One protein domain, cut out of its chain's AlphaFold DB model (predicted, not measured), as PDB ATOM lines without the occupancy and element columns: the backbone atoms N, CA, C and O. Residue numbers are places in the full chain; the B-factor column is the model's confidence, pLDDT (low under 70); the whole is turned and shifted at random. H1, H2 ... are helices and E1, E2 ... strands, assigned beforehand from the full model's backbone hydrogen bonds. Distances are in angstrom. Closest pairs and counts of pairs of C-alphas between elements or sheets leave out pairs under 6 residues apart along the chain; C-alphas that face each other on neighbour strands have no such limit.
ATOM      1  N   LYS A   2     328.376 214.952 144.715       53.94
ATOM      2  CA  LYS A   2     328.345 214.278 143.401       53.94
ATOM      3  C   LYS A   2     329.739 214.059 142.798       53.94
ATOM      4  O   LYS A   2     330.066 212.943 142.432       53.94
ATOM      5  N   GLU A   3     330.600 215.078 142.815       56.25
ATOM      6  CA  GLU A   3     331.988 214.936 142.342       56.25
ATOM      7  C   GLU A   3     332.856 214.007 143.205       56.25
ATOM      8  O   GLU A   3     333.756 213.357 142.688       56.25
ATOM      9  N   PHE A   4     332.592 213.913 144.509       60.03
ATOM     10  CA  PHE A   4     333.362 213.052 145.408       60.03
ATOM     11  C   PHE A   4     333.024 211.575 145.183       60.03
ATOM     12  O   PHE A   4     333.925 210.749 145.095       60.03
ATOM     13  N   LEU A   5     331.733 211.271 145.019       62.66
ATOM     14  CA  LEU A   5     331.253 209.933 144.681       62.66
ATOM     15  C   LEU A   5     331.642 209.538 143.245       62.66
ATOM     16  O   LEU A   5     332.154 208.441 143.053       62.66
ATOM     17  N   SER A   6     331.525 210.445 142.264       59.31
ATOM     18  CA  SER A   6     332.019 210.195 140.897       59.31
ATOM     19  C   SER A   6     333.526 209.951 140.855       59.31
ATOM     20  O   SER A   6     333.974 209.061 140.139       59.31
ATOM     21  N   ARG A   7     334.324 210.700 141.630       56.72
ATOM     22  CA  ARG A   7     335.781 210.492 141.690       56.72
ATOM     23  C   ARG A   7     336.165 209.204 142.410       56.72
ATOM     24  O   ARG A   7     337.219 208.649 142.126       56.72
ATOM     25  N   ALA A   8     335.321 208.738 143.320       62.25
ATOM     26  CA  ALA A   8     335.502 207.464 143.993       62.25
ATOM     27  C   ALA A   8     334.983 206.267 143.173       62.25
ATOM     28  O   ALA A   8     335.040 205.150 143.665       62.25
ATOM     29  N   GLY A   9     334.478 206.479 141.947       56.94
ATOM     30  CA  GLY A   9     333.931 205.402 141.109       56.94
ATOM     31  C   GLY A   9     332.631 204.801 141.651       56.94
ATOM     32  O   GLY A   9     332.181 203.763 141.178       56.94
ATOM     33  N   ALA A  10     332.017 205.454 142.637       62.25
ATOM     34  CA  ALA A  10     330.819 204.976 143.292       62.25
ATOM     35  C   ALA A  10     329.606 205.126 142.381       62.25
ATOM     36  O   ALA A  10     329.301 206.233 141.927       62.25
ATOM     37  N   THR A  11     328.848 204.052 142.198       57.00
ATOM     38  CA  THR A  11     327.510 204.161 141.617       57.00
ATOM     39  C   THR A  11     326.575 204.677 142.706       57.00
ATOM     40  O   THR A  11     326.297 203.968 143.669       57.00
ATOM     41  N   PHE A  12     326.116 205.923 142.593       64.69
ATOM     42  CA  PHE A  12     325.169 206.507 143.542       64.69
ATOM     43  C   PHE A  12     323.917 206.985 142.817       64.69
ATOM     44  O   PHE A  12     323.985 207.550 141.726       64.69
ATOM     45  N   THR A  13     322.763 206.784 143.446       63.72
ATOM     46  CA  THR A  13     321.478 207.258 142.935       63.72
ATOM     47  C   THR A  13     320.966 208.341 143.865       63.72
ATOM     48  O   THR A  13     320.713 208.099 145.040       63.72
ATOM     49  N   VAL A  14     320.820 209.553 143.337       67.56
ATOM     50  CA  VAL A  14     320.168 210.643 144.064       67.56
ATOM     51  C   VAL A  14     318.675 210.529 143.798       67.56
ATOM     52  O   VAL A  14     318.241 210.747 142.669       67.56
ATOM     53  N   LYS A  15     317.899 210.177 144.823       68.00
ATOM     54  CA  LYS A  15     316.439 210.293 144.803       68.00
ATOM     55  C   LYS A  15     316.029 211.518 145.609       68.00
ATOM     56  O   LYS A  15     316.463 211.673 146.748       68.00
ATOM     57  N   ASN A  16     315.210 212.378 145.012       71.12
ATOM     58  CA  ASN A  16     314.606 213.509 145.703       71.12
ATOM     59  C   ASN A  16     313.328 213.037 146.392       71.12
ATOM     60  O   ASN A  16     312.360 212.705 145.721       71.12
ATOM     61  N   VAL A  17     313.317 213.047 147.724       72.38
ATOM     62  CA  VAL A  17     312.106 212.751 148.509       72.38
ATOM     63  C   VAL A  17     311.031 213.833 148.364       72.38
ATOM     64  O   VAL A  17     309.872 213.577 148.645       72.38
ATOM     65  N   ASP A  18     311.408 215.028 147.901       69.00
ATOM     66  CA  ASP A  18     310.477 216.125 147.606       69.00
ATOM     67  C   ASP A  18     309.671 215.865 146.317       69.00
ATOM     68  O   ASP A  18     308.496 216.200 146.224       69.00
ATOM     69  N   GLU A  19     310.296 215.208 145.334       74.88
ATOM     70  CA  GLU A  19     309.672 214.877 144.046       74.88
ATOM     71  C   GLU A  19     309.030 213.481 144.046       74.88
ATOM     72  O   GLU A  19     308.124 213.218 143.255       74.88
ATOM     73  N   ASP A  20     309.489 212.585 144.925       75.81
ATOM     74  CA  ASP A  20     309.050 211.193 144.994       75.81
ATOM     75  C   ASP A  20     308.348 210.907 146.337       75.81
ATOM     76  O   ASP A  20     309.000 210.607 147.345       75.81
ATOM     77  N   PRO A  21     307.005 210.987 146.381       75.94
ATOM     78  CA  PRO A  21     306.248 210.789 147.612       75.94
ATOM     79  C   PRO A  21     306.364 209.364 148.170       75.94
ATOM     80  O   PRO A  21     306.180 209.176 149.368       75.94
ATOM     81  N   ALA A  22     306.716 208.364 147.350       79.19
ATOM     82  CA  ALA A  22     306.975 207.011 147.844       79.19
ATOM     83  C   ALA A  22     308.305 206.939 148.610       79.19
ATOM     84  O   ALA A  22     308.387 206.276 149.641       79.19
ATOM     85  N   ALA A  23     309.334 207.659 148.149       73.06
ATOM     86  CA  ALA A  23     310.585 207.794 148.892       73.06
ATOM     87  C   ALA A  23     310.394 208.579 150.202       73.06
ATOM     88  O   ALA A  23     311.038 208.258 151.198       73.06
ATOM     89  N   PHE A  24     309.501 209.575 150.215       75.88
ATOM     90  CA  PHE A  24     309.109 210.274 151.441       75.88
ATOM     91  C   PHE A  24     308.401 209.341 152.433       75.88
ATOM     92  O   PHE A  24     308.768 209.321 153.605       75.88
ATOM     93  N   ASP A  25     307.440 208.536 151.970       79.50
ATOM     94  CA  ASP A  25     306.689 207.599 152.817       79.50
ATOM     95  C   ASP A  25     307.600 206.521 153.431       79.50
ATOM     96  O   ASP A  25     307.575 206.306 154.641       79.50
ATOM     97  N   GLU A  26     308.511 205.944 152.638       75.69
ATOM     98  CA  GLU A  26     309.564 205.032 153.116       75.69
ATOM     99  C   GLU A  26     310.475 205.697 154.159       75.69
ATOM    100  O   GLU A  26     310.814 205.101 155.182       75.69
ATOM    101  N   MET A  27     310.862 206.956 153.937       75.12
ATOM    102  CA  MET A  27     311.732 207.705 154.846       75.12
ATOM    103  C   MET A  27     311.041 207.997 156.188       75.12
ATOM    104  O   MET A  27     311.650 207.827 157.249       75.12
ATOM    105  N   VAL A  28     309.757 208.364 156.147       77.19
ATOM    106  CA  VAL A  28     308.907 208.548 157.332       77.19
ATOM    107  C   VAL A  28     308.676 207.216 158.049       77.19
ATOM    108  O   VAL A  28     308.801 207.161 159.273       77.19
ATOM    109  N   GLY A  29     308.418 206.135 157.308       78.69
ATOM    110  CA  GLY A  29     308.254 204.780 157.843       78.69
ATOM    111  C   GLY A  29     309.514 204.249 158.532       78.69
ATOM    112  O   GLY A  29     309.425 203.595 159.570       78.69
ATOM    113  N   MET A  30     310.695 204.608 158.022       74.56
ATOM    114  CA  MET A  30     311.989 204.326 158.655       74.56
ATOM    115  C   MET A  30     312.314 205.254 159.845       74.56
ATOM    116  O   MET A  30     313.342 205.074 160.498       74.56
ATOM    117  N   GLY A  31     311.473 206.251 160.147       76.00
ATOM    118  CA  GLY A  31     311.701 207.216 161.230       76.00
ATOM    119  C   GLY A  31     312.825 208.216 160.942       76.00
ATOM    120  O   GLY A  31     313.380 208.825 161.860       76.00
ATOM    121  N   ILE A  32     313.192 208.384 159.673       71.81
ATOM    122  CA  ILE A  32     314.281 209.259 159.258       71.81
ATOM    123  C   ILE A  32     313.725 210.674 159.067       71.81
ATOM    124  O   ILE A  32     313.053 210.973 158.089       71.81
ATOM    125  N   MET A  33     314.031 211.566 160.007       66.56
ATOM    126  CA  MET A  33     313.492 212.937 160.025       66.56
ATOM    127  C   MET A  33     314.482 214.001 159.532       66.56
ATOM    128  O   MET A  33     314.178 215.191 159.574       66.56
ATOM    129  N   SER A  34     315.681 213.600 159.101       64.69
ATOM    130  CA  SER A  34     316.753 214.533 158.747       64.69
ATOM    131  C   SER A  34     317.219 214.312 157.315       64.69
ATOM    132  O   SER A  34     317.766 213.265 156.988       64.69
ATOM    133  N   ILE A  35     317.042 215.328 156.474       69.88
ATOM    134  CA  ILE A  35     317.668 215.442 155.151       69.88
ATOM    135  C   ILE A  35     318.896 216.365 155.245       69.88
ATOM    136  O   ILE A  35     318.853 217.342 155.995       69.88
ATOM    137  N   PRO A  36     319.989 216.108 154.503       71.12
ATOM    138  CA  PRO A  36     320.177 215.037 153.519       71.12
ATOM    139  C   PRO A  36     320.499 213.678 154.163       71.12
ATOM    140  O   PRO A  36     321.215 213.613 155.158       71.12
ATOM    141  N   VAL A  37     320.012 212.591 153.560       75.25
ATOM    142  CA  VAL A  37     320.323 211.204 153.943       75.25
ATOM    143  C   VAL A  37     320.961 210.482 152.776       75.25
ATOM    144  O   VAL A  37     320.523 210.614 151.637       75.25
ATOM    145  N   THR A  38     322.020 209.737 153.068       75.25
ATOM    146  CA  THR A  38     322.732 208.919 152.091       75.25
ATOM    147  C   THR A  38     322.686 207.469 152.533       75.25
ATOM    148  O   THR A  38     323.176 207.136 153.607       75.25
ATOM    149  N   ILE A  39     322.099 206.614 151.702       73.25
ATOM    150  CA  ILE A  39     322.025 205.172 151.935       73.25
ATOM    151  C   ILE A  39     323.008 204.500 150.977       73.25
ATOM    152  O   ILE A  39     322.953 204.737 149.770       73.25
ATOM    153  N   ILE A  40     323.939 203.715 151.516       74.44
ATOM    154  CA  ILE A  40     324.972 202.989 150.768       74.44
ATOM    155  C   ILE A  40     324.897 201.523 151.202       74.44
ATOM    156  O   ILE A  40     325.402 201.171 152.266       74.44
ATOM    157  N   GLY A  41     324.235 200.678 150.408       70.38
ATOM    158  CA  GLY A  41     323.937 199.298 150.808       70.38
ATOM    159  C   GLY A  41     323.134 199.275 152.112       70.38
ATOM    160  O   GLY A  41     322.084 199.907 152.195       70.38
ATOM    161  N   ASP A  42     323.669 198.617 153.139       71.75
ATOM    162  CA  ASP A  42     323.109 198.569 154.499       71.75
ATOM    163  C   ASP A  42     323.481 199.778 155.383       71.75
ATOM    164  O   ASP A  42     323.012 199.904 156.517       71.75
ATOM    165  N   TYR A  43     324.329 200.690 154.899       72.38
ATOM    166  CA  TYR A  43     324.754 201.858 155.668       72.38
ATOM    167  C   TYR A  43     323.820 203.039 155.434       72.38
ATOM    168  O   TYR A  43     323.801 203.635 154.359       72.38
ATOM    169  N   VAL A  44     323.106 203.441 156.484       74.62
ATOM    170  CA  VAL A  44     322.310 204.673 156.494       74.62
ATOM    171  C   VAL A  44     323.121 205.789 157.148       74.62
ATOM    172  O   VAL A  44     323.365 205.790 158.356       74.62
ATOM    173  N   VAL A  45     323.543 206.766 156.350       76.81
ATOM    174  CA  VAL A  45     324.220 207.979 156.813       76.81
ATOM    175  C   VAL A  45     323.215 209.122 156.811       76.81
ATOM    176  O   VAL A  45     322.815 209.622 155.760       76.81
ATOM    177  N   GLN A  46     322.799 209.538 158.002       78.06
ATOM    178  CA  GLN A  46     321.983 210.734 158.188       78.06
ATOM    179  C   GLN A  46     322.897 211.959 158.292       78.06
ATOM    180  O   GLN A  46     323.811 211.973 159.115       78.06
ATOM    181  N   GLY A  47     322.659 212.976 157.463       74.19
ATOM    182  CA  GLY A  47     323.483 214.181 157.369       74.19
ATOM    183  C   GLY A  47     324.604 214.104 156.324       74.19
ATOM    184  O   GLY A  47     324.779 213.116 155.609       74.19
ATOM    185  N   PHE A  48     325.375 215.191 156.225       70.19
ATOM    186  CA  PHE A  48     326.558 215.278 155.369       70.19
ATOM    187  C   PHE A  48     327.832 215.036 156.191       70.19
ATOM    188  O   PHE A  48     328.442 215.976 156.696       70.19
ATOM    189  N   ASP A  49     328.242 213.773 156.310       74.62
ATOM    190  CA  ASP A  49     329.481 213.370 156.986       74.62
ATOM    191  C   ASP A  49     330.467 212.754 155.987       74.62
ATOM    192  O   ASP A  49     330.384 211.565 155.669       74.62
ATOM    193  N   GLU A  50     331.438 213.543 155.509       72.75
ATOM    194  CA  GLU A  50     332.431 213.086 154.517       72.75
ATOM    195  C   GLU A  50     333.154 211.806 154.967       72.75
ATOM    196  O   GLU A  50     333.356 210.902 154.160       72.75
ATOM    197  N   ARG A  51     333.493 211.692 156.259       77.94
ATOM    198  CA  ARG A  51     334.159 210.503 156.815       77.94
ATOM    199  C   ARG A  51     333.284 209.255 156.715       77.94
ATOM    200  O   ARG A  51     333.720 208.274 156.119       77.94
ATOM    201  N   LYS A  52     332.037 209.327 157.199       75.75
ATOM    202  CA  LYS A  52     331.084 208.204 157.146       75.75
ATOM    203  C   LYS A  52     330.772 207.790 155.714       75.75
ATOM    204  O   LYS A  52     330.690 206.603 155.432       75.75
ATOM    205  N   LEU A  53     330.639 208.758 154.809       74.56
ATOM    206  CA  LEU A  53     330.439 208.501 153.383       74.56
ATOM    207  C   LEU A  53     331.611 207.740 152.776       74.56
ATOM    208  O   LEU A  53     331.405 206.780 152.043       74.56
ATOM    209  N   LYS A  54     332.840 208.157 153.093       74.94
ATOM    210  CA  LYS A  54     334.058 207.504 152.608       74.94
ATOM    211  C   LYS A  54     334.189 206.083 153.157       74.94
ATOM    212  O   LYS A  54     334.567 205.193 152.405       74.94
ATOM    213  N   GLU A  55     333.860 205.875 154.430       77.19
ATOM    214  CA  GLU A  55     333.871 204.554 155.074       77.19
ATOM    215  C   GLU A  55     332.802 203.622 154.499       77.19
ATOM    216  O   GLU A  55     333.126 202.517 154.073       77.19
ATOM    217  N   ALA A  56     331.551 204.082 154.415       75.69
ATOM    218  CA  ALA A  56     330.447 203.309 153.850       75.69
ATOM    219  C   ALA A  56     330.696 202.959 152.375       75.69
ATOM    220  O   ALA A  56     330.412 201.846 151.929       75.69
ATOM    221  N   LEU A  57     331.294 203.886 151.624       72.88
ATOM    222  CA  LEU A  57     331.660 203.643 150.239       72.88
ATOM    223  C   LEU A  57     332.807 202.633 150.103       72.88
ATOM    224  O   LEU A  57     332.711 201.707 149.301       72.88
ATOM    225  N   ALA A  58     333.865 202.777 150.906       74.19
ATOM    226  CA  ALA A  58     334.986 201.837 150.917       74.19
ATOM    227  C   ALA A  58     334.569 200.427 151.370       74.19
ATOM    228  O   ALA A  58     335.188 199.447 150.959       74.19
ATOM    229  N   ALA A  59     333.530 200.318 152.203       70.44
ATOM    230  CA  ALA A  59     332.948 199.041 152.604       70.44
ATOM    231  C   ALA A  59     332.192 198.347 151.455       70.44
ATOM    232  O   ALA A  59     332.216 197.124 151.382       70.44
ATOM    233  N   THR A  60     331.562 199.109 150.552       66.62
ATOM    234  CA  THR A  60     330.802 198.562 149.409       66.62
ATOM    235  C   THR A  60     331.694 198.199 148.221       66.62
ATOM    236  O   THR A  60     331.461 197.181 147.586       66.62
ATOM    237  N   ASP A  61     332.735 198.986 147.930       63.50
ATOM    238  CA  ASP A  61     333.671 198.726 146.815       63.50
ATOM    239  C   ASP A  61     334.516 197.448 147.012       63.50
ATOM    240  O   ASP A  61     335.045 196.879 146.061       63.50
ATOM    241  N   ARG A  62     334.640 196.969 148.256       55.66
ATOM    242  CA  ARG A  62     335.467 195.807 148.612       55.66
ATOM    243  C   ARG A  62     334.769 194.444 148.554       55.66
ATOM    244  O   ARG A  62     335.420 193.460 148.913       55.66
TER     245      ARG A  62
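This is residues 2 to 62 of the 63 residues of the protein "Glutaredoxin family protein" of Acidobacteria bacterium (UniProt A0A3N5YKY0). A small two-stranded hairpin, E1 and E2, sits in the middle; the longest helix, H3, packs beside it at one end of an elongated domain, and H2 makes the opposite end. H1 lies near H3, and the long link of residues 8 to 20 runs from there to H2. The printed part has 61 residues, with three named helices and two named strands that follow each other along the chain as H1, H2, E1, E2, H3; E1 and E2 make an antiparallel sheet of order E1 - E2, and the class is mixed, helices and strands. It is compact, with a radius of gyration of the C-alphas of 12.0 A and spans of 31 by 19 by 18 A.

Start at H1, residues 2 to 7, which touches no helix but is near H3, residues 50 to 61, with 6 pairs of C-alphas within 10 A. H2, residues 21 to 29, is apart from H1 and H3. Next look at the hairpin of E1, residues 37 to 40, and E2, residues 43 to 46: the strands are antiparallel at 167 degrees, with N 38 and O 45 at 2.8 A, within hydrogen-bond range. The closest C-alphas of E1 and H3 are those of Ile 40 and Ala 56, 6.3 A apart; those of E2 and H3 are Tyr 43 and Ala 56, 6.1 A apart. In H1, H2 and H3 every O i to N i+4 pair is within hydrogen-bond range.

Find C-alpha 2 at (328.345, 214.278, 143.401), where H1 begins; it spans 8.5 A. H2 spans 12.0 A from C-alpha 21 at (306.248, 210.789, 147.612), E1 10.0 A and E2 9.6 A. H3 runs 16.3 A to C-alpha 61 at (333.671, 198.726, 146.815).

The C-alphas farthest apart are those of Pro 21 and Arg 62, at 32.9 A. The printed part has no cut, and the link from H1 to H2 is long. Mean pLDDT of the printed part is 70.4; look for values under 70 at residues 2 to 15, 18, 33 to 35 and 60 to 62.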